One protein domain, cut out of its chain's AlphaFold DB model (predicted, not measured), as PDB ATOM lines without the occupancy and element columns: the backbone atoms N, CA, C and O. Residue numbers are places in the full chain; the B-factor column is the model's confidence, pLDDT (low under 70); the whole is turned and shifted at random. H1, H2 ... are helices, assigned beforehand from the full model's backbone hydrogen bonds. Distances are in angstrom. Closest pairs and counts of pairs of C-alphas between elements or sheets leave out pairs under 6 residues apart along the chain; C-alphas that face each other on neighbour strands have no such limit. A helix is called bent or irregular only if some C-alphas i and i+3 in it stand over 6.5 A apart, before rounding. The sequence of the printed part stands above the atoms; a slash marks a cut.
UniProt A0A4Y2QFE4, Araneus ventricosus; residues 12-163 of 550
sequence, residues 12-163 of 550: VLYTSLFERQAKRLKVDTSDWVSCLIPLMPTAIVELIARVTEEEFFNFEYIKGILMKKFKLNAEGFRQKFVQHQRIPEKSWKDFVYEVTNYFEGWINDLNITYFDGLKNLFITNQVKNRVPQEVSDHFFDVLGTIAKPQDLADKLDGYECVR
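AT A GLANCE: This is residues 12 to 163 of the 550 residues of a protein of Araneus ventricosus (UniProt A0A4Y2QFE4). Three groups of helices follow one another along a loose, open chain: a cluster of H1 to H5 at one end, the helical hairpin of H6 and H7 in the middle, and a second cluster of H8 to H11 at the other end. The hairpin points sideways from this row, and residues 88 to 93 at its tip stick out; few contacts join the three groups. The printed part has 152 residues with eleven named helices, H1 to H11 in chain order, and no named strand; the class is all helix. The whole is loose, with a radius of gyration of the C-alphas of 19.0 A and spans of 57 by 41 by 29 A.

HOW THE PARTS SIT: The longest helix is H7, residues 92 to 109. It forms a helical hairpin with H6, residues 74 to 83: they touch, closest at the C-alphas of Ala 74 and Trp 106, 4.7 A apart, at a shallow tilt of 25 degrees, opposite ways. H7 and H1, residues 12 to 25, are near each other, with 5 pairs of C-alphas within 10 A. H5, residues 59 to 69, is apart from both H6 and H7. H1 and H5 are close but not clearly touching, closest at the C-alphas of Thr 15 and Lys 63, 7.5 A apart, at a shallow tilt of 19 degrees, opposite ways. H2, residues 31 to 39, and H5 only just touch, only at their ends, with 3 pairs of C-alphas within 8 A, closest at Val 33 and Phe 59, 6.0 A. H3, residues 42 to 48, is close to but not clearly touching H5, closest at the C-alphas of Ile 48 and Ile 62, 7.2 A. H4, residues 53 to 56, only just touches H5, only at the corner by their link, with 3 pairs of C-alphas within 8 A, closest at Glu 55 and Tyr 61, 6.9 A. Beyond the hairpin, H8, residues 115 to 128, is close to but not clearly touching H7, closest at the C-alphas of Ile 107 and Leu 118, 7.8 A, and about perpendicular at 88 degrees. H11, residues 149 to 163, touches H8 with residues 149 to 152 alone, closest at the C-alphas of Thr 124 and Pro 149, 4.7 A, at a shallow tilt of 26 degrees, the same way. H9, residues 133 to 138, and H10, residues 140 to 143, are each close to but not clearly touching H11, closest at the C-alphas of Val 135 and Leu 156, 7.8 A, and of Leu 143 and Leu 152, 7.7 A. Every O i to N i+4 pair is within hydrogen-bond range in H1, H5, H6, H7 and H8, against 3 of 5 in H2, 2 of 3 in H3, 1 of 2 in H9 and 10 of 11 in H11; H4 and H10 are too short for such a pair.

IN THESE COORDINATES: H7 runs 25.9 A, from C-alpha 92 at (-38.533, -14.079, -22.121) to C-alpha 109. H11 measures 21.1 A, H1 19.9 A, H8 19.7 A, H5 15.0 A, H6 14.1 A and H2 13.6 A; H3, H9, H10 and H4 are shorter. H2 is irregular, but only just: C-alphas 35 and 38 are 6.6 A apart. H1 begins at C-alpha 12, (-27.128, -1.258, -31.680), and H11 ends at C-alpha 163, (-50.969, 32.153, -28.377).

THE WHOLE: The two C-alphas farthest apart are those of Leu 25 and Arg 163, 60.0 A. The printed part has no cut. No link is long; H6 to H7, with 8 residues, is short but not tight, and the other links are tight. The mean pLDDT of the printed part is 75.6, and 31 residues are under 70, among them 68 to 76 and 133 to 147.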
ATOM      1  N   VAL A  12     -27.771  -1.323 -33.006       68.38
ATOM      2  CA  VAL A  12     -27.128  -1.258 -31.680       68.38
ATOM      3  C   VAL A  12     -26.693  -2.654 -31.252       68.38
ATOM      4  O   VAL A  12     -25.547  -2.855 -30.846       68.38
ATOM      5  N   LEU A  13     -27.577  -3.641 -31.423       72.25
ATOM      6  CA  LEU A  13     -27.247  -5.046 -31.192       72.25
ATOM      7  C   LEU A  13     -26.152  -5.510 -32.165       72.25
ATOM      8  O   LEU A  13     -25.194  -6.162 -31.753       72.25
ATOM      9  N   TYR A  14     -26.254  -5.131 -33.442       79.75
ATOM     10  CA  TYR A  14     -25.301  -5.515 -34.481       79.75
ATOM     11  C   TYR A  14     -23.903  -4.928 -34.247       79.75
ATOM     12  O   TYR A  14     -22.924  -5.674 -34.272       79.75
ATOM     13  N   THR A  15     -23.786  -3.627 -33.955       79.06
ATOM     14  CA  THR A  15     -22.489  -2.999 -33.629       79.06
ATOM     15  C   THR A  15     -21.894  -3.574 -32.343       79.06
ATOM     16  O   THR A  15     -20.708  -3.890 -32.316       79.06
ATOM     17  N   SER A  16     -22.713  -3.838 -31.320       78.81
ATOM     18  CA  SER A  16     -22.262  -4.478 -30.074       78.81
ATOM     19  C   SER A  16     -21.781  -5.924 -30.281       78.81
ATOM     20  O   SER A  16     -20.823  -6.367 -29.645       78.81
ATOM     21  N   LEU A  17     -22.417  -6.681 -31.183       80.88
ATOM     22  CA  LEU A  17     -21.959  -8.013 -31.592       80.88
ATOM     23  C   LEU A  17     -20.672  -7.937 -32.424       80.88
ATOM     24  O   LEU A  17     -19.779  -8.761 -32.223       80.88
ATOM     25  N   PHE A  18     -20.549  -6.942 -33.306       85.81
ATOM     26  CA  PHE A  18     -19.345  -6.692 -34.095       85.81
ATOM     27  C   PHE A  18     -18.144  -6.358 -33.201       85.81
ATOM     28  O   PHE A  18     -17.116  -7.020 -33.314       85.81
ATOM     29  N   GLU A  19     -18.285  -5.438 -32.241       84.56
ATOM     30  CA  GLU A  19     -17.234  -5.130 -31.259       84.56
ATOM     31  C   GLU A  19     -16.755  -6.379 -30.511       84.56
ATOM     32  O   GLU A  19     -15.553  -6.601 -30.366       84.56
ATOM     33  N   ARG A  20     -17.688  -7.221 -30.043       83.38
ATOM     34  CA  ARG A  20     -17.361  -8.479 -29.350       83.38
ATOM     35  C   ARG A  20     -16.597  -9.447 -30.264       83.38
ATOM     36  O   ARG A  20     -15.737 -10.177 -29.776       83.38
ATOM     37  N   GLN A  21     -16.864  -9.449 -31.573       82.50
ATOM     38  CA  GLN A  21     -16.115 -10.249 -32.549       82.50
ATOM     39  C   GLN A  21     -14.737  -9.657 -32.867       82.50
ATOM     40  O   GLN A  21     -13.758 -10.399 -32.839       82.50
ATOM     41  N   ALA A  22     -14.631  -8.348 -33.102       83.81
ATOM     42  CA  ALA A  22     -13.367  -7.669 -33.389       83.81
ATOM     43  C   ALA A  22     -12.385  -7.780 -32.207       83.81
ATOM     44  O   ALA A  22     -11.245  -8.213 -32.388       83.81
ATOM     45  N   LYS A  23     -12.867  -7.540 -30.975       86.12
ATOM     46  CA  LYS A  23     -12.117  -7.750 -29.721       86.12
ATOM     47  C   LYS A  23     -11.672  -9.215 -29.558       86.12
ATOM     48  O   LYS A  23     -10.537  -9.464 -29.161       86.12
ATOM     49  N   ARG A  24     -12.519 -10.196 -29.914       84.06
ATOM     50  CA  ARG A  24     -12.172 -11.637 -29.882       84.06
ATOM     51  C   ARG A  24     -11.107 -12.022 -30.915       84.06
ATOM     52  O   ARG A  24     -10.291 -12.895 -30.636       84.06
ATOM     53  N   LEU A  25     -11.126 -11.392 -32.087       84.88
ATOM     54  CA  LEU A  25     -10.187 -11.637 -33.186       84.88
ATOM     55  C   LEU A  25      -8.885 -10.823 -33.078       84.88
ATOM     56  O   LEU A  25      -7.984 -11.044 -33.880       84.88
ATOM     57  N   LYS A  26      -8.768  -9.924 -32.085       85.38
ATOM     58  CA  LYS A  26      -7.634  -8.997 -31.899       85.38
ATOM     59  C   LYS A  26      -7.349  -8.113 -33.125       85.38
ATOM     60  O   LYS A  26      -6.195  -7.817 -33.416       85.38
ATOM     61  N   VAL A  27      -8.399  -7.699 -33.836       84.56
ATOM     62  CA  VAL A  27      -8.287  -6.706 -34.918       84.56
ATOM     63  C   VAL A  27      -7.936  -5.352 -34.298       84.56
ATOM     64  O   VAL A  27      -8.542  -4.985 -33.285       84.56
ATOM     65  N   ASP A  28      -6.987  -4.616 -34.883       83.25
ATOM     66  CA  ASP A  28      -6.647  -3.264 -34.430       83.25
ATOM     67  C   ASP A  28      -7.855  -2.327 -34.566       83.25
ATOM     68  O   ASP A  28      -8.643  -2.455 -35.502       83.25
ATOM     69  N   THR A  29      -8.020  -1.384 -33.637       78.25
ATOM     70  CA  THR A  29      -9.148  -0.440 -33.633       78.25
ATOM     71  C   THR A  29      -9.278   0.385 -34.916       78.25
ATOM     72  O   THR A  29     -10.402   0.719 -35.288       78.25
ATOM     73  N   SER A  30      -8.173   0.662 -35.614       78.69
ATOM     74  CA  SER A  30      -8.177   1.356 -36.911       78.69
ATOM     75  C   SER A  30      -8.826   0.526 -38.031       78.69
ATOM     76  O   SER A  30      -9.594   1.055 -38.835       78.69
ATOM     77  N   ASP A  31      -8.620  -0.793 -38.036       82.69
ATOM     78  CA  ASP A  31      -9.172  -1.720 -39.032       82.69
ATOM     79  C   ASP A  31     -10.654  -2.071 -38.802       82.69
ATOM     80  O   ASP A  31     -11.292  -2.688 -39.660       82.69
ATOM     81  N   TRP A  32     -11.255  -1.690 -37.668       84.62
ATOM     82  CA  TRP A  32     -12.644  -2.065 -37.354       84.62
ATOM     83  C   TRP A  32     -13.647  -1.513 -38.370       84.62
ATOM     84  O   TRP A  32     -14.613  -2.199 -38.703       84.62
ATOM     85  N   VAL A  33     -13.429  -0.308 -38.900       82.00
ATOM     86  CA  VAL A  33     -14.322   0.286 -39.908       82.00
ATOM     87  C   VAL A  33     -14.127  -0.392 -41.271       82.00
ATOM     88  O   VAL A  33     -15.114  -0.747 -41.922       82.00
ATOM     89  N   SER A  34     -12.883  -0.721 -41.636       82.88
ATOM     90  CA  SER A  34     -12.537  -1.543 -42.807       82.88
ATOM     91  C   SER A  34     -13.194  -2.931 -42.764       82.88
ATOM     92  O   SER A  34     -13.741  -3.395 -43.765       82.88
ATOM     93  N   CYS A  35     -13.220  -3.584 -41.596       83.19
ATOM     94  CA  CYS A  35     -13.916  -4.858 -41.391       83.19
ATOM     95  C   CYS A  35     -15.449  -4.734 -41.310       83.19
ATOM     96  O   CYS A  35     -16.148  -5.724 -41.540       83.19
ATOM     97  N   LEU A  36     -15.988  -3.553 -40.988       83.62
ATOM     98  CA  LEU A  36     -17.431  -3.315 -40.928       83.62
ATOM     99  C   LEU A  36     -18.031  -3.116 -42.328       83.62
ATOM    100  O   LEU A  36     -19.075  -3.693 -42.623       83.62
ATOM    101  N   ILE A  37     -17.376  -2.346 -43.205       83.00
ATOM    102  CA  ILE A  37     -17.901  -1.956 -44.529       83.00
ATOM    103  C   ILE A  37     -18.455  -3.133 -45.367       83.00
ATOM    104  O   ILE A  37     -19.598  -3.024 -45.818       83.00
ATOM    105  N   PRO A  38     -17.764  -4.285 -45.536       84.12
ATOM    106  CA  PRO A  38     -18.269  -5.416 -46.332       84.12
ATOM    107  C   PRO A  38     -19.550  -6.072 -45.789       84.12
ATOM    108  O   PRO A  38     -20.214  -6.842 -46.494       84.12
ATOM    109  N   LEU A  39     -19.884  -5.800 -44.525       84.19
ATOM    110  CA  LEU A  39     -21.056  -6.324 -43.834       84.19
ATOM    111  C   LEU A  39     -22.280  -5.396 -43.942       84.19
ATOM    112  O   LEU A  39     -23.387  -5.833 -43.628       84.19
ATOM    113  N   MET A  40     -22.105  -4.149 -44.389       82.56
ATOM    114  CA  MET A  40     -23.148  -3.119 -44.386       82.56
ATOM    115  C   MET A  40     -23.792  -2.922 -45.775       82.56
ATOM    116  O   MET A  40     -23.102  -2.976 -46.793       82.56
ATOM    117  N   PRO A  41     -25.110  -2.651 -45.853       82.12
ATOM    118  CA  PRO A  41     -25.781  -2.218 -47.080       82.12
ATOM    119  C   PRO A  41     -25.152  -0.979 -47.740       82.12
ATOM    120  O   PRO A  41     -24.709  -0.056 -47.055       82.12
ATOM    121  N   THR A  42     -25.194  -0.924 -49.077       78.19
ATOM    122  CA  THR A  42     -24.569   0.118 -49.924       78.19
ATOM    123  C   THR A  42     -24.888   1.541 -49.474       78.19
ATOM    124  O   THR A  42     -23.975   2.314 -49.208       78.19
ATOM    125  N   ALA A  43     -26.166   1.852 -49.244       73.06
ATOM    126  CA  ALA A  43     -26.616   3.171 -48.793       73.06
ATOM    127  C   ALA A  43     -26.029   3.611 -47.430       73.06
ATOM    128  O   ALA A  43     -26.203   4.758 -47.017       73.06
ATOM    129  N   ILE A  44     -25.421   2.705 -46.655       78.25
ATOM    130  CA  ILE A  44     -24.678   3.027 -45.426       78.25
ATOM    131  C   ILE A  44     -23.202   3.272 -45.747       78.25
ATOM    132  O   ILE A  44     -22.640   4.257 -45.272       78.25
ATOM    133  N   VAL A  45     -22.600   2.431 -46.591       81.88
ATOM    134  CA  VAL A  45     -21.228   2.617 -47.094       81.88
ATOM    135  C   VAL A  45     -21.088   3.977 -47.793       81.88
ATOM    136  O   VAL A  45     -20.129   4.692 -47.535       81.88
ATOM    137  N   GLU A  46     -22.098   4.404 -48.555       79.62
ATOM    138  CA  GLU A  46     -22.200   5.737 -49.179       79.62
ATOM    139  C   GLU A  46     -22.197   6.927 -48.203       79.62
ATOM    140  O   GLU A  46     -21.988   8.058 -48.643       79.62
ATOM    141  N   LEU A  47     -22.468   6.712 -46.908       76.62
ATOM    142  CA  LEU A  47     -22.346   7.746 -45.873       76.62
ATOM    143  C   LEU A  47     -21.004   7.669 -45.146       76.62
ATOM    144  O   LEU A  47     -20.433   8.712 -44.854       76.62
ATOM    145  N   ILE A  48     -20.481   6.463 -44.906       79.69
ATOM    146  CA  ILE A  48     -19.126   6.274 -44.365       79.69
ATOM    147  C   ILE A  48     -18.091   6.862 -45.345       79.69
ATOM    148  O   ILE A  48     -17.178   7.557 -44.927       79.69
ATOM    149  N   ALA A  49     -18.304   6.706 -46.655       80.25
ATOM    150  CA  ALA A  49     -17.484   7.297 -47.717       80.25
ATOM    151  C   ALA A  49     -17.605   8.834 -47.869       80.25
ATOM    152  O   ALA A  49     -17.041   9.398 -48.803       80.25
ATOM    153  N   ARG A  50     -18.359   9.521 -46.995       79.06
ATOM    154  CA  ARG A  50     -18.429  11.000 -46.914       79.06
ATOM    155  C   ARG A  50     -17.764  11.557 -45.652       79.06
ATOM    156  O   ARG A  50     -17.809  12.764 -45.431       79.06
ATOM    157  N   VAL A  51     -17.206  10.683 -44.817       82.12
ATOM    158  CA  VAL A  51     -16.442  11.029 -43.615       82.12
ATOM    159  C   VAL A  51     -14.999  11.352 -44.021       82.12
ATOM    160  O   VAL A  51     -14.512  10.828 -45.023       82.12
ATOM    161  N   THR A  52     -14.318  12.234 -43.286       79.50
ATOM    162  CA  THR A  52     -12.899  12.541 -43.540       79.50
ATOM    163  C   THR A  52     -12.008  11.351 -43.175       79.50
ATOM    164  O   THR A  52     -12.379  10.523 -42.345       79.50
ATOM    165  N   GLU A  53     -10.812  11.254 -43.763       72.94
ATOM    166  CA  GLU A  53      -9.894  10.136 -43.483       72.94
ATOM    167  C   GLU A  53      -9.498  10.063 -41.996       72.94
ATOM    168  O   GLU A  53      -9.416   8.975 -41.436       72.94
ATOM    169  N   GLU A  54      -9.348  11.209 -41.324       75.75
ATOM    170  CA  GLU A  54      -9.071  11.290 -39.880       75.75
ATOM    171  C   GLU A  54     -10.213  10.711 -39.024       75.75
ATOM    172  O   GLU A  54      -9.976   9.989 -38.053       75.75
ATOM    173  N   GLU A  55     -11.463  10.996 -39.393       76.88
ATOM    174  CA  GLU A  55     -12.656  10.520 -38.687       76.88
ATOM    175  C   GLU A  55     -13.030   9.070 -39.057       76.88
ATOM    176  O   GLU A  55     -13.679   8.378 -38.267       76.88
ATOM    177  N   PHE A  56     -12.605   8.584 -40.228       77.06
ATOM    178  CA  PHE A  56     -12.906   7.243 -40.741       77.06
ATOM    179  C   PHE A  56     -12.369   6.124 -39.841       77.06
ATOM    180  O   PHE A  56     -13.063   5.132 -39.622       77.06
ATOM    181  N   PHE A  57     -11.166   6.280 -39.280       76.75
ATOM    182  CA  PHE A  57     -10.566   5.280 -38.384       76.75
ATOM    183  C   PHE A  57     -11.199   5.264 -36.980       76.75
ATOM    184  O   PHE A  57     -10.953   4.342 -36.200       76.75
ATOM    185  N   ASN A  58     -12.034   6.251 -36.634       81.75
ATOM    186  CA  ASN A  58     -12.695   6.316 -35.335       81.75
ATOM    187  C   ASN A  58     -14.021   5.535 -35.348       81.75
ATOM    188  O   ASN A  58     -15.087   6.053 -35.694       81.75
ATOM    189  N   PHE A  59     -13.971   4.278 -34.898       80.69
ATOM    190  CA  PHE A  59     -15.151   3.417 -34.806       80.69
ATOM    191  C   PHE A  59     -16.283   4.001 -33.936       80.69
ATOM    192  O   PHE A  59     -17.451   3.800 -34.267       80.69
ATOM    193  N   GLU A  60     -15.989   4.738 -32.858       76.12
ATOM    194  CA  GLU A  60     -17.033   5.355 -32.020       76.12
ATOM    195  C   GLU A  60     -17.749   6.495 -32.754       76.12
ATOM    196  O   GLU A  60     -18.974   6.617 -32.678       76.12
ATOM    197  N   TYR A  61     -17.010   7.280 -33.540       78.75
ATOM    198  CA  TYR A  61     -17.581   8.327 -34.382       78.75
ATOM    199  C   TYR A  61     -18.447   7.747 -35.511       78.75
ATOM    200  O   TYR A  61     -19.599   8.157 -35.685       78.75
ATOM    201  N   ILE A  62     -17.958   6.713 -36.210       79.25
ATOM    202  CA  ILE A  62     -18.747   5.978 -37.211       79.25
ATOM    203  C   ILE A  62     -19.995   5.342 -36.576       79.25
ATOM    204  O   ILE A  62     -21.087   5.450 -37.135       79.25
ATOM    205  N   LYS A  63     -19.891   4.760 -35.374       77.75
ATOM    206  CA  LYS A  63     -21.038   4.257 -34.594       77.75
ATOM    207  C   LYS A  63     -22.047   5.371 -34.285       77.75
ATOM    208  O   LYS A  63     -23.247   5.158 -34.459       77.75
ATOM    209  N   GLY A  64     -21.584   6.572 -33.939       69.81
ATOM    210  CA  GLY A  64     -22.422   7.765 -33.773       69.81
ATOM    211  C   GLY A  64     -23.144   8.196 -35.058       69.81
ATOM    212  O   GLY A  64     -24.340   8.491 -35.022       69.81
ATOM    213  N   ILE A  65     -22.467   8.179 -36.212       74.50
ATOM    214  CA  ILE A  65     -23.084   8.443 -37.527       74.50
ATOM    215  C   ILE A  65     -24.141   7.384 -37.864       74.50
ATOM    216  O   ILE A  65     -25.237   7.728 -38.315       74.50
ATOM    217  N   LEU A  66     -23.860   6.105 -37.600       73.81
ATOM    218  CA  LEU A  66     -24.813   5.010 -37.790       73.81
ATOM    219  C   LEU A  66     -26.059   5.196 -36.910       73.81
ATOM    220  O   LEU A  66     -27.177   5.152 -37.425       73.81
ATOM    221  N   MET A  67     -25.891   5.475 -35.615       71.69
ATOM    222  CA  MET A  67     -27.006   5.717 -34.688       71.69
ATOM    223  C   MET A  67     -27.864   6.918 -35.119       71.69
ATOM    224  O   MET A  67     -29.090   6.797 -35.181       71.69
ATOM    225  N   LYS A  68     -27.236   8.030 -35.535       68.00
ATOM    226  CA  LYS A  68     -27.933   9.187 -36.127       68.00
ATOM    227  C   LYS A  68     -28.722   8.800 -37.383       68.00
ATOM    228  O   LYS A  68     -29.897   9.151 -37.490       68.00
ATOM    229  N   LYS A  69     -28.128   8.033 -38.310       68.31
ATOM    230  CA  LYS A  69     -28.800   7.592 -39.549       68.31
ATOM    231  C   LYS A  69     -30.052   6.758 -39.263       68.31
ATOM    232  O   LYS A  69     -31.086   6.967 -39.892       68.31
ATOM    233  N   PHE A  70     -29.969   5.834 -38.309       63.41
ATOM    234  CA  PHE A  70     -31.081   4.960 -37.920       63.41
ATOM    235  C   PHE A  70     -32.083   5.618 -36.954       63.41
ATOM    236  O   PHE A  70     -32.935   4.926 -36.403       63.41
ATOM    237  N   LYS A  71     -32.014   6.949 -36.772       55.28
ATOM    238  CA  LYS A  71     -32.883   7.741 -35.880       55.28
ATOM    239  C   LYS A  71     -32.897   7.239 -34.426       55.28
ATOM    240  O   LYS A  71     -33.881   7.408 -33.714       55.28
ATOM    241  N   LEU A  72     -31.793   6.647 -33.971       61.16
ATOM    242  CA  LEU A  72     -31.612   6.168 -32.598       61.16
ATOM    243  C   LEU A  72     -31.012   7.272 -31.725       61.16
ATOM    244  O   LEU A  72     -29.911   7.148 -31.197       61.16
ATOM    245  N   ASN A  73     -31.767   8.363 -31.616       61.53
ATOM    246  CA  ASN A  73     -31.649   9.327 -30.527       61.53
ATOM    247  C   ASN A  73     -32.453   8.832 -29.307       61.53
ATOM    248  O   ASN A  73     -33.170   7.828 -29.386       61.53
ATOM    249  N   ALA A  74     -32.388   9.560 -28.192       61.84
ATOM    250  CA  ALA A  74     -33.152   9.306 -26.972       61.84
ATOM    251  C   ALA A  74     -34.644   9.031 -27.235       61.84
ATOM    252  O   ALA A  74     -35.233   8.145 -26.622       61.84
ATOM    253  N   GLU A  75     -35.252   9.756 -28.176       65.38
ATOM    254  CA  GLU A  75     -36.657   9.584 -28.550       65.38
ATOM    255  C   GLU A  75     -36.906   8.273 -29.320       65.38
ATOM    256  O   GLU A  75     -37.874   7.574 -29.031       65.38
ATOM    257  N   GLY A  76     -36.012   7.867 -30.225       66.19
ATOM    258  CA  GLY A  76     -36.061   6.562 -30.891       66.19
ATOM    259  C   GLY A  76     -35.869   5.388 -29.922       66.19
ATOM    260  O   GLY A  76     -36.583   4.386 -30.011       66.19
ATOM    261  N   PHE A  77     -34.968   5.523 -28.942       72.50
ATOM    262  CA  PHE A  77     -34.829   4.547 -27.854       72.50
ATOM    263  C   PHE A  77     -36.075   4.503 -26.956       72.50
ATOM    264  O   PHE A  77     -36.559   3.410 -26.656       72.50
ATOM    265  N   ARG A  78     -36.663   5.659 -26.603       77.12
ATOM    266  CA  ARG A  78     -37.947   5.745 -25.883       77.12
ATOM    267  C   ARG A  78     -39.069   5.044 -26.647       77.12
ATOM    268  O   ARG A  78     -39.820   4.275 -26.052       77.12
ATOM    269  N   GLN A  79     -39.190   5.294 -27.950       71.38
ATOM    270  CA  GLN A  79     -40.219   4.682 -28.791       71.38
ATOM    271  C   GLN A  79     -40.054   3.163 -28.846       71.38
ATOM    272  O   GLN A  79     -41.029   2.459 -28.595       71.38
ATOM    273  N   LYS A  80     -38.832   2.646 -29.044       76.31
ATOM    274  CA  LYS A  80     -38.564   1.204 -28.923       76.31
ATOM    275  C   LYS A  80     -38.930   0.670 -27.535       76.31
ATOM    276  O   LYS A  80     -39.690  -0.286 -27.453       76.31
ATOM    277  N   PHE A  81     -38.479   1.304 -26.454       81.56
ATOM    278  CA  PHE A  81     -38.782   0.879 -25.081       81.56
ATOM    279  C   PHE A  81     -40.293   0.821 -24.775       81.56
ATOM    280  O   PHE A  81     -40.742  -0.084 -24.079       81.56
ATOM    281  N   VAL A  82     -41.089   1.757 -25.308       77.88
ATOM    282  CA  VAL A  82     -42.548   1.823 -25.085       77.88
ATOM    283  C   VAL A  82     -43.345   0.914 -26.031       77.88
ATOM    284  O   VAL A  82     -44.410   0.432 -25.646       77.88
ATOM    285  N   GLN A  83     -42.876   0.690 -27.263       76.06
ATOM    286  CA  GLN A  83     -43.631  -0.014 -28.313       76.06
ATOM    287  C   GLN A  83     -43.167  -1.460 -28.566       76.06
ATOM    288  O   GLN A  83     -43.862  -2.201 -29.259       76.06
ATOM    289  N   HIS A  84     -42.013  -1.881 -28.042       80.88
ATOM    290  CA  HIS A  84     -41.467  -3.219 -28.278       80.88
ATOM    291  C   HIS A  84     -42.321  -4.314 -27.617       80.88
ATOM    292  O   HIS A  84     -42.555  -4.314 -26.408       80.88
ATOM    293  N   GLN A  85     -42.763  -5.281 -28.424       76.25
ATOM    294  CA  GLN A  85     -43.582  -6.421 -28.005       76.25
ATOM    295  C   GLN A  85     -42.822  -7.734 -28.219       76.25
ATOM    296  O   GLN A  85     -42.017  -7.856 -29.144       76.25
ATOM    297  N   ARG A  86     -43.081  -8.740 -27.371       81.25
ATOM    298  CA  ARG A  86     -42.418 -10.046 -27.472       81.25
ATOM    299  C   ARG A  86     -42.926 -10.815 -28.694       81.25
ATOM    300  O   ARG A  86     -44.050 -11.312 -28.688       81.25
ATOM    301  N   ILE A  87     -42.061 -10.989 -29.691       76.94
ATOM    302  CA  ILE A  87     -42.273 -11.929 -30.802       76.94
ATOM    303  C   ILE A  87     -42.445 -13.347 -30.214       76.94
ATOM    304  O   ILE A  87     -41.619 -13.728 -29.376       76.94
ATOM    305  N   PRO A  88     -43.461 -14.143 -30.613       64.50
ATOM    306  CA  PRO A  88     -43.777 -15.427 -29.973       64.50
ATOM    307  C   PRO A  88     -42.592 -16.394 -29.843       64.50
ATOM    308  O   PRO A  88     -42.479 -17.077 -28.822       64.50
ATOM    309  N   GLU A  89     -41.706 -16.387 -30.840       71.69
ATOM    310  CA  GLU A  89     -40.528 -17.249 -30.989       71.69
ATOM    311  C   GLU A  89     -39.351 -16.886 -30.061       71.69
ATOM    312  O   GLU A  89     -38.517 -17.740 -29.769       71.69
ATOM    313  N   LYS A  90     -39.269 -15.639 -29.567       78.81
ATOM    314  CA  LYS A  90     -38.179 -15.197 -28.675       78.81
ATOM    315  C   LYS A  90     -38.435 -15.599 -27.226       78.81
ATOM    316  O   LYS A  90     -39.564 -15.495 -26.732       78.81
ATOM    317  N   SER A  91     -37.384 -15.982 -26.497       79.06
ATOM    318  CA  SER A  91     -37.526 -16.290 -25.074       79.06
ATOM    319  C   SER A  91     -37.770 -15.020 -24.253       79.06
ATOM    320  O   SER A  91     -37.405 -13.905 -24.635       79.06
ATOM    321  N   TRP A  92     -38.352 -15.185 -23.065       73.81
ATOM    322  CA  TRP A  92     -38.533 -14.079 -22.121       73.81
ATOM    323  C   TRP A  92     -37.207 -13.457 -21.656       73.81
ATOM    324  O   TRP A  92     -37.200 -12.290 -21.277       73.81
ATOM    325  N   LYS A  93     -36.083 -14.190 -21.714       77.25
ATOM    326  CA  LYS A  93     -34.756 -13.640 -21.388       77.25
ATOM    327  C   LYS A  93     -34.269 -12.677 -22.469       77.25
ATOM    328  O   LYS A  93     -33.741 -11.622 -22.134       77.25
ATOM    329  N   ASP A  94     -34.498 -13.016 -23.736       72.88
ATOM    330  CA  ASP A  94     -34.106 -12.182 -24.878       72.88
ATOM    331  C   ASP A  94     -34.945 -10.900 -24.913       72.88
ATOM    332  O   ASP A  94     -34.401  -9.810 -25.053       72.88
ATOM    333  N   PHE A  95     -36.256 -11.014 -24.662       78.50
ATOM    334  CA  PHE A  95     -37.152  -9.860 -24.532       78.50
ATOM    335  C   PHE A  95     -36.742  -8.919 -23.390       78.50
ATOM    336  O   PHE A  95     -36.671  -7.709 -23.592       78.50
ATOM    337  N   VAL A  96     -36.418  -9.450 -22.202       77.69
ATOM    338  CA  VAL A  96     -35.914  -8.625 -21.089       77.69
ATOM    339  C   VAL A  96     -34.592  -7.952 -21.462       77.69
ATOM    340  O   VAL A  96     -34.443  -6.760 -21.220       77.69
ATOM    341  N   TYR A  97     -33.660  -8.667 -22.103       74.69
ATOM    342  CA  TYR A  97     -32.395  -8.084 -22.558       74.69
ATOM    343  C   TYR A  97     -32.610  -6.969 -23.594       74.69
ATOM    344  O   TYR A  97     -32.009  -5.905 -23.476       74.69
ATOM    345  N   GLU A  98     -33.495  -7.160 -24.575       75.56
ATOM    346  CA  GLU A  98     -33.848  -6.143 -25.576       75.56
ATOM    347  C   GLU A  98     -34.473  -4.895 -24.927       75.56
ATOM    348  O   GLU A  98     -33.997  -3.787 -25.170       75.56
ATOM    349  N   VAL A  99     -35.444  -5.060 -24.019       78.06
ATOM    350  CA  VAL A  99     -36.052  -3.947 -23.264       78.06
ATOM    351  C   VAL A  99     -35.024  -3.212 -22.393       78.06
ATOM    352  O   VAL A  99     -35.011  -1.979 -22.385       78.06
ATOM    353  N   THR A 100     -34.131  -3.931 -21.704       80.31
ATOM    354  CA  THR A 100     -33.038  -3.332 -20.919       80.31
ATOM    355  C   THR A 100     -32.080  -2.537 -21.807       80.31
ATOM    356  O   THR A 100     -31.801  -1.384 -21.491       80.31
ATOM    357  N   ASN A 101     -31.653  -3.075 -22.955       78.00
ATOM    358  CA  ASN A 101     -30.780  -2.354 -23.891       78.00
ATOM    359  C   ASN A 101     -31.433  -1.058 -24.415       78.00
ATOM    360  O   ASN A 101     -30.747  -0.049 -24.575       78.00
ATOM    361  N   TYR A 102     -32.749  -1.052 -24.672       78.75
ATOM    362  CA  TYR A 102     -33.455   0.168 -25.088       78.75
ATOM    363  C   TYR A 102     -33.553   1.203 -23.960       78.75
ATOM    364  O   TYR A 102     -33.423   2.400 -24.216       78.75
ATOM    365  N   PHE A 103     -33.740   0.758 -22.715       78.94
ATOM    366  CA  PHE A 103     -33.769   1.626 -21.538       78.94
ATOM    367  C   PHE A 103     -32.396   2.246 -21.236       78.94
ATOM    368  O   PHE A 103     -32.296   3.455 -21.034       78.94
ATOM    369  N   GLU A 104     -31.330   1.442 -21.275       77.19
ATOM    370  CA  GLU A 104     -29.950   1.910 -21.109       77.19
ATOM    371  C   GLU A 104     -29.548   2.863 -22.243       77.19
ATOM    372  O   GLU A 104     -29.004   3.933 -21.976       77.19
ATOM    373  N   GLY A 105     -29.889   2.548 -23.498       75.19
ATOM    374  CA  GLY A 105     -29.680   3.449 -24.638       75.19
ATOM    375  C   GLY A 105     -30.380   4.804 -24.475       75.19
ATOM    376  O   GLY A 105     -29.775   5.842 -24.735       75.19
ATOM    377  N   TRP A 106     -31.620   4.811 -23.969       78.81
ATOM    378  CA  TRP A 106     -32.375   6.041 -23.692       78.81
ATOM    379  C   TRP A 106     -31.738   6.893 -22.581       78.81
ATOM    380  O   TRP A 106     -31.640   8.113 -22.712       78.81
ATOM    381  N   ILE A 107     -31.283   6.257 -21.496       79.88
ATOM    382  CA  ILE A 107     -30.636   6.925 -20.356       79.88
ATOM    383  C   ILE A 107     -29.269   7.504 -20.741       79.88
ATOM    384  O   ILE A 107     -28.951   8.632 -20.351       79.88
ATOM    385  N   ASN A 108     -28.484   6.754 -21.516       76.81
ATOM    386  CA  ASN A 108     -27.130   7.132 -21.909       76.81
ATOM    387  C   ASN A 108     -27.120   8.317 -22.889       76.81
ATOM    388  O   ASN A 108     -26.349   9.251 -22.681       76.81
ATOM    389  N   ASP A 109     -28.013   8.349 -23.888       69.56
ATOM    390  CA  ASP A 109     -28.121   9.485 -24.831       69.56
ATOM    391  C   ASP A 109     -28.521  10.798 -24.120       69.56
ATOM    392  O   ASP A 109     -28.123  11.891 -24.521       69.56
ATOM    393  N   LEU A 110     -29.241  10.698 -22.993       68.00
ATOM    394  CA  LEU A 110     -29.611  11.830 -22.133       68.00
ATOM    395  C   LEU A 110     -28.614  12.112 -20.989       68.00
ATOM    396  O   LEU A 110     -28.843  13.038 -20.211       68.00
ATOM    397  N   ASN A 111     -27.519  11.350 -20.875       71.00
ATOM    398  CA  ASN A 111     -26.502  11.460 -19.815       71.00
ATOM    399  C   ASN A 111     -27.070  11.421 -18.373       71.00
ATOM    400  O   ASN A 111     -26.585  12.110 -17.472       71.00
ATOM    401  N   ILE A 112     -28.113  10.619 -18.127       73.44
ATOM    402  CA  ILE A 112     -28.791  10.566 -16.820       73.44
ATOM    403  C   ILE A 112     -28.078   9.587 -15.876       73.44
ATOM    404  O   ILE A 112     -28.336   8.388 -15.869       73.44
ATOM    405  N   THR A 113     -27.197  10.116 -15.028       73.50
ATOM    406  CA  THR A 113     -26.392   9.331 -14.069       73.50
ATOM    407  C   THR A 113     -26.994   9.212 -12.662       73.50
ATOM    408  O   THR A 113     -26.497   8.433 -11.850       73.50
ATOM    409  N   TYR A 114     -28.067   9.954 -12.349       79.94
ATOM    410  CA  TYR A 114     -28.649  10.038 -11.000       79.94
ATOM    411  C   TYR A 114     -30.150   9.721 -10.967       79.94
ATOM    412  O   TYR A 114     -30.898  10.072 -11.883       79.94
ATOM    413  N   PHE A 115     -30.617   9.144  -9.852       76.62
ATOM    414  CA  PHE A 115     -32.019   8.752  -9.649       76.62
ATOM    415  C   PHE A 115     -33.018   9.914  -9.790       76.62
ATOM    416  O   PHE A 115     -34.058   9.745 -10.425       76.62
ATOM    417  N   ASP A 116     -32.705  11.113  -9.282       75.75
ATOM    418  CA  ASP A 116     -33.574  12.283  -9.488       75.75
ATOM    419  C   ASP A 116     -33.618  12.735 -10.958       75.75
ATOM    420  O   ASP A 116     -34.650  13.222 -11.412       75.75
ATOM    421  N   GLY A 117     -32.553  12.512 -11.738       78.88
ATOM    422  CA  GLY A 117     -32.574  12.708 -13.191       78.88
ATOM    423  C   GLY A 117     -33.536  11.739 -13.886       78.88
ATOM    424  O   GLY A 117     -34.327  12.156 -14.729       78.88
ATOM    425  N   LEU A 118     -33.550  10.470 -13.466       80.38
ATOM    426  CA  LEU A 118     -34.466   9.452 -13.987       80.38
ATOM    427  C   LEU A 118     -35.930   9.737 -13.605       80.38
ATOM    428  O   LEU A 118     -36.827   9.674 -14.444       80.38
ATOM    429  N   LYS A 119     -36.178  10.117 -12.349       78.94
ATOM    430  CA  LYS A 119     -37.485  10.579 -11.855       78.94
ATOM    431  C   LYS A 119     -37.986  11.790 -12.647       78.94
ATOM    432  O   LYS A 119     -39.136  11.802 -13.085       78.94
ATOM    433  N   ASN A 120     -37.115  12.773 -12.880       82.06
ATOM    434  CA  ASN A 120     -37.415  13.937 -13.708       82.06
ATOM    435  C   ASN A 120     -37.732  13.539 -15.156       82.06
ATOM    436  O   ASN A 120     -38.735  14.015 -15.686       82.06
ATOM    437  N   LEU A 121     -36.989  12.607 -15.763       82.19
ATOM    438  CA  LEU A 121     -37.288  12.084 -17.100       82.19
ATOM    439  C   LEU A 121     -38.686  11.450 -17.169       82.19
ATOM    440  O   LEU A 121     -39.452  11.771 -18.076       82.19
ATOM    441  N   PHE A 122     -39.054  10.596 -16.208       80.06
ATOM    442  CA  PHE A 122     -40.380   9.967 -16.180       80.06
ATOM    443  C   PHE A 122     -41.519  10.980 -16.004       80.06
ATOM    444  O   PHE A 122     -42.529  10.879 -16.705       80.06
ATOM    445  N   ILE A 123     -41.360  11.981 -15.129       80.44
ATOM    446  CA  ILE A 123     -42.340  13.070 -14.966       80.44
ATOM    447  C   ILE A 123     -42.442  13.884 -16.264       80.44
ATOM    448  O   ILE A 123     -43.541  14.107 -16.768       80.44
ATOM    449  N   THR A 124     -41.309  14.257 -16.859       81.19
ATOM    450  CA  THR A 124     -41.255  15.012 -18.121       81.19
ATOM    451  C   THR A 124     -41.921  14.236 -19.263       81.19
ATOM    452  O   THR A 124     -42.689  14.806 -20.030       81.19
ATOM    453  N   ASN A 125     -41.704  12.922 -19.351       79.38
ATOM    454  CA  ASN A 125     -42.353  12.041 -20.326       79.38
ATOM    455  C   ASN A 125     -43.879  11.950 -20.112       79.38
ATOM    456  O   ASN A 125     -44.652  11.983 -21.069       79.38
ATOM    457  N   GLN A 126     -44.333  11.904 -18.855       77.56
ATOM    458  CA  GLN A 126     -45.757  11.974 -18.509       77.56
ATOM    459  C   GLN A 126     -46.386  13.333 -18.863       77.56
ATOM    460  O   GLN A 126     -47.558  13.366 -19.242       77.56
ATOM    461  N   VAL A 127     -45.637  14.439 -18.795       80.25
ATOM    462  CA  VAL A 127     -46.098  15.748 -19.291       80.25
ATOM    463  C   VAL A 127     -46.142  15.762 -20.822       80.25
ATOM    464  O   VAL A 127     -47.192  16.079 -21.367       80.25
ATOM    465  N   LYS A 128     -45.078  15.330 -21.522       77.62
ATOM    466  CA  LYS A 128     -45.037  15.228 -23.001       77.62
ATOM    467  C   LYS A 128     -46.242  14.466 -23.562       77.62
ATOM    468  O   LYS A 128     -46.914  14.967 -24.452       77.62
ATOM    469  N   ASN A 129     -46.589  13.319 -22.972       74.25
ATOM    470  CA  ASN A 129     -47.753  12.509 -23.366       74.25
ATOM    471  C   ASN A 129     -49.132  13.179 -23.112       74.25
ATOM    472  O   ASN A 129     -50.158  12.577 -23.422       74.25
ATOM    473  N   ARG A 130     -49.181  14.379 -22.516       76.00
ATOM    474  CA  ARG A 130     -50.395  15.194 -22.293       76.00
ATOM    475  C   ARG A 130     -50.390  16.524 -23.059       76.00
ATOM    476  O   ARG A 130     -51.390  17.236 -23.020       76.00
ATOM    477  N   VAL A 131     -49.292  16.872 -23.734       76.56
ATOM    478  CA  VAL A 131     -49.198  18.080 -24.567       76.56
ATOM    479  C   VAL A 131     -49.998  17.857 -25.863       76.56
ATOM    480  O   VAL A 131     -49.817  16.817 -26.497       76.56
ATOM    481  N   PRO A 132     -50.873  18.790 -26.293       70.31
ATOM    482  CA  PRO A 132     -51.578  18.672 -27.569       70.31
ATOM    483  C   PRO A 132     -50.609  18.599 -28.753       70.31
ATOM    484  O   PRO A 132     -49.608  19.317 -28.773       70.31
ATOM    485  N   GLN A 133     -50.932  17.791 -29.768       62.94
ATOM    486  CA  GLN A 133     -50.028  17.539 -30.898       62.94
ATOM    487  C   GLN A 133     -49.589  18.834 -31.610       62.94
ATOM    488  O   GLN A 133     -48.407  18.983 -31.884       62.94
ATOM    489  N   GLU A 134     -50.482  19.826 -31.748       63.38
ATOM    490  CA  GLU A 134     -50.177  21.178 -32.268       63.38
ATOM    491  C   GLU A 134     -48.940  21.841 -31.623       63.38
ATOM    492  O   GLU A 134     -48.212  22.594 -32.269       63.38
ATOM    493  N   VAL A 135     -48.737  21.602 -30.324       65.81
ATOM    494  CA  VAL A 135     -47.645  22.170 -29.519       65.81
ATOM    495  C   VAL A 135     -46.448  21.218 -29.491       65.81
ATOM    496  O   VAL A 135     -45.305  21.665 -29.447       65.81
ATOM    497  N   SER A 136     -46.708  19.910 -29.566       62.00
ATOM    498  CA  SER A 136     -45.680  18.875 -29.702       62.00
ATOM    499  C   SER A 136     -44.892  19.037 -31.008       62.00
ATOM    500  O   SER A 136     -43.665  19.095 -30.985       62.00
ATOM    501  N   ASP A 137     -45.595  19.223 -32.128       62.25
ATOM    502  CA  ASP A 137     -45.011  19.409 -33.462       62.25
ATOM    503  C   ASP A 137     -44.199  20.708 -33.553       62.25
ATOM    504  O   ASP A 137     -43.105  20.722 -34.115       62.25
ATOM    505  N   HIS A 138     -44.681  21.795 -32.933       62.75
ATOM    506  CA  HIS A 138     -43.967  23.078 -32.885       62.75
ATOM    507  C   HIS A 138     -42.615  22.997 -32.152       62.75
ATOM    508  O   HIS A 138     -41.724  23.807 -32.404       62.75
ATOM    509  N   PHE A 139     -42.449  22.016 -31.262       59.00
ATOM    510  CA  PHE A 139     -41.231  21.808 -30.485       59.00
ATOM    511  C   PHE A 139     -40.586  20.433 -30.732       59.00
ATOM    512  O   PHE A 139     -39.796  20.002 -29.897       59.00
ATOM    513  N   PHE A 140     -40.878  19.745 -31.843       53.62
ATOM    514  CA  PHE A 140     -40.495  18.340 -32.073       53.62
ATOM    515  C   PHE A 140     -39.014  18.038 -31.750       53.62
ATOM    516  O   PHE A 140     -38.717  17.185 -30.909       53.62
ATOM    517  N   ASP A 141     -38.086  18.816 -32.318       57.16
ATOM    518  CA  ASP A 141     -36.635  18.667 -32.102       57.16
ATOM    519  C   ASP A 141     -36.181  19.054 -30.678       57.16
ATOM    520  O   ASP A 141     -35.168  18.573 -30.165       57.16
ATOM    521  N   VAL A 142     -36.941  19.932 -30.017       59.91
ATOM    522  CA  VAL A 142     -36.624  20.514 -28.702       59.91
ATOM    523  C   VAL A 142     -37.205  19.677 -27.560       59.91
ATOM    524  O   VAL A 142     -36.629  19.626 -26.476       59.91
ATOM    525  N   LEU A 143     -38.326  18.984 -27.777       60.62
ATOM    526  CA  LEU A 143     -38.931  18.094 -26.789       60.62
ATOM    527  C   LEU A 143     -38.119  16.815 -26.607       60.62
ATOM    528  O   LEU A 143     -38.036  16.331 -25.479       60.62
ATOM    529  N   GLY A 144     -37.483  16.283 -27.655       60.84
ATOM    530  CA  GLY A 144     -36.664  15.067 -27.553       60.84
ATOM    531  C   GLY A 144     -35.551  15.161 -26.498       60.84
ATOM    532  O   GLY A 144     -35.302  14.195 -25.781       60.84
ATOM    533  N   THR A 145     -34.948  16.342 -26.336       66.56
ATOM    534  CA  THR A 145     -33.771  16.579 -25.478       66.56
ATOM    535  C   THR A 145     -34.085  17.046 -24.050       66.56
ATOM    536  O   THR A 145     -33.214  16.980 -23.185       66.56
ATOM    537  N   ILE A 146     -35.311  17.494 -23.744       68.69
ATOM    538  CA  ILE A 146     -35.654  17.945 -22.381       68.69
ATOM    539  C   ILE A 146     -35.908  16.744 -21.458       68.69
ATOM    540  O   ILE A 146     -36.841  15.966 -21.682       68.69
ATOM    541  N   ALA A 147     -35.128  16.652 -20.376       69.50
ATOM    542  CA  ALA A 147     -35.282  15.659 -19.304       69.50
ATOM    543  C   ALA A 147     -35.826  16.231 -17.973       69.50
ATOM    544  O   ALA A 147     -36.105  15.463 -17.053       69.50
ATOM    545  N   LYS A 148     -35.976  17.559 -17.848       78.25
ATOM    546  CA  LYS A 148     -36.479  18.237 -16.639       78.25
ATOM    547  C   LYS A 148     -37.931  18.721 -16.812       78.25
ATOM    548  O   LYS A 148     -38.228  19.321 -17.846       78.25
ATOM    549  N   PRO A 149     -38.811  18.564 -15.801       78.75
ATOM    550  CA  PRO A 149     -40.197  19.027 -15.894       78.75
ATOM    551  C   PRO A 149     -40.343  20.552 -15.971       78.75
ATOM    552  O   PRO A 149     -41.210  21.031 -16.697       78.75
ATOM    553  N   GLN A 150     -39.498  21.306 -15.258       77.94
ATOM    554  CA  GLN A 150     -39.556  22.773 -15.217       77.94
ATOM    555  C   GLN A 150     -39.221  23.385 -16.585       77.94
ATOM    556  O   GLN A 150     -40.057  24.054 -17.178       77.94
ATOM    557  N   ASP A 151     -38.068  23.012 -17.148       79.62
ATOM    558  CA  ASP A 151     -37.583  23.426 -18.471       79.62
ATOM    559  C   ASP A 151     -38.564  23.089 -19.622       79.62
ATOM    560  O   ASP A 151     -38.458  23.645 -20.720       79.62
ATOM    561  N   LEU A 152     -39.486  22.143 -19.395       80.50
ATOM    562  CA  LEU A 152     -40.606  21.828 -20.284       80.50
ATOM    563  C   LEU A 152     -41.811  22.745 -20.025       80.50
ATOM    564  O   LEU A 152     -42.345  23.313 -20.976       80.50
ATOM    565  N   ALA A 153     -42.231  22.901 -18.766       80.56
ATOM    566  CA  ALA A 153     -43.338  23.777 -18.382       80.56
ATOM    567  C   ALA A 153     -43.107  25.225 -18.846       80.56
ATOM    568  O   ALA A 153     -43.960  25.777 -19.535       80.56
ATOM    569  N   ASP A 154     -41.918  25.784 -18.601       80.06
ATOM    570  CA  ASP A 154     -41.565  27.161 -18.976       80.06
ATOM    571  C   ASP A 154     -41.707  27.416 -20.494       80.06
ATOM    572  O   ASP A 154     -42.122  28.493 -20.929       80.06
ATOM    573  N   LYS A 155     -41.407  26.406 -21.327       78.56
ATOM    574  CA  LYS A 155     -41.551  26.478 -22.794       78.56
ATOM    575  C   LYS A 155     -43.008  26.370 -23.247       78.56
ATOM    576  O   LYS A 155     -43.405  27.066 -24.182       78.56
ATOM    577  N   LEU A 156     -43.802  25.523 -22.589       79.75
ATOM    578  CA  LEU A 156     -45.233  25.370 -22.865       79.75
ATOM    579  C   LEU A 156     -46.012  26.631 -22.457       79.75
ATOM    580  O   LEU A 156     -46.784  27.154 -23.260       79.75
ATOM    581  N   ASP A 157     -45.747  27.175 -21.268       80.62
ATOM    582  CA  ASP A 157     -46.364  28.412 -20.778       80.62
ATOM    583  C   ASP A 157     -45.945  29.629 -21.617       80.62
ATOM    584  O   ASP A 157     -46.779  30.483 -21.939       80.62
ATOM    585  N   GLY A 158     -44.681  29.686 -22.059       74.50
ATOM    586  CA  GLY A 158     -44.205  30.686 -23.017       74.50
ATOM    587  C   GLY A 158     -44.966  30.641 -24.349       74.50
ATOM    588  O   GLY A 158     -45.436  31.675 -24.831       74.50
ATOM    589  N   TYR A 159     -45.162  29.444 -24.914       74.50
ATOM    590  CA  TYR A 159     -45.958  29.249 -26.131       74.50
ATOM    591  C   TYR A 159     -47.431  29.635 -25.930       74.50
ATOM    592  O   TYR A 159     -48.004  30.361 -26.748       74.50
ATOM    593  N   GLU A 160     -48.048  29.226 -24.817       75.56
ATOM    594  CA  GLU A 160     -49.413  29.637 -24.485       75.56
ATOM    595  C   GLU A 160     -49.543  31.156 -24.328       75.56
ATOM    596  O   GLU A 160     -50.548  31.721 -24.757       75.56
ATOM    597  N   CYS A 161     -48.548  31.836 -23.753       71.25
ATOM    598  CA  CYS A 161     -48.545  33.289 -23.604       71.25
ATOM    599  C   CYS A 161     -48.607  33.991 -24.974       71.25
ATOM    600  O   CYS A 161     -49.479  34.834 -25.202       71.25
ATOM    601  N   VAL A 162     -47.771  33.563 -25.929       65.69
ATOM    602  CA  VAL A 162     -47.779  34.071 -27.315       65.69
ATOM    603  C   VAL A 162     -49.083  33.717 -28.048       65.69
ATOM    604  O   VAL A 162     -49.611  34.525 -28.817       65.69
ATOM    605  N   ARG A 163     -49.671  32.540 -27.792       63.19
ATOM    606  CA  ARG A 163     -50.969  32.153 -28.377       63.19
ATOM    607  C   ARG A 163     -52.144  32.950 -27.787       63.19
ATOM    608  O   ARG A 163     -53.127  33.192 -28.489       63.19
TER     609      ARG A 163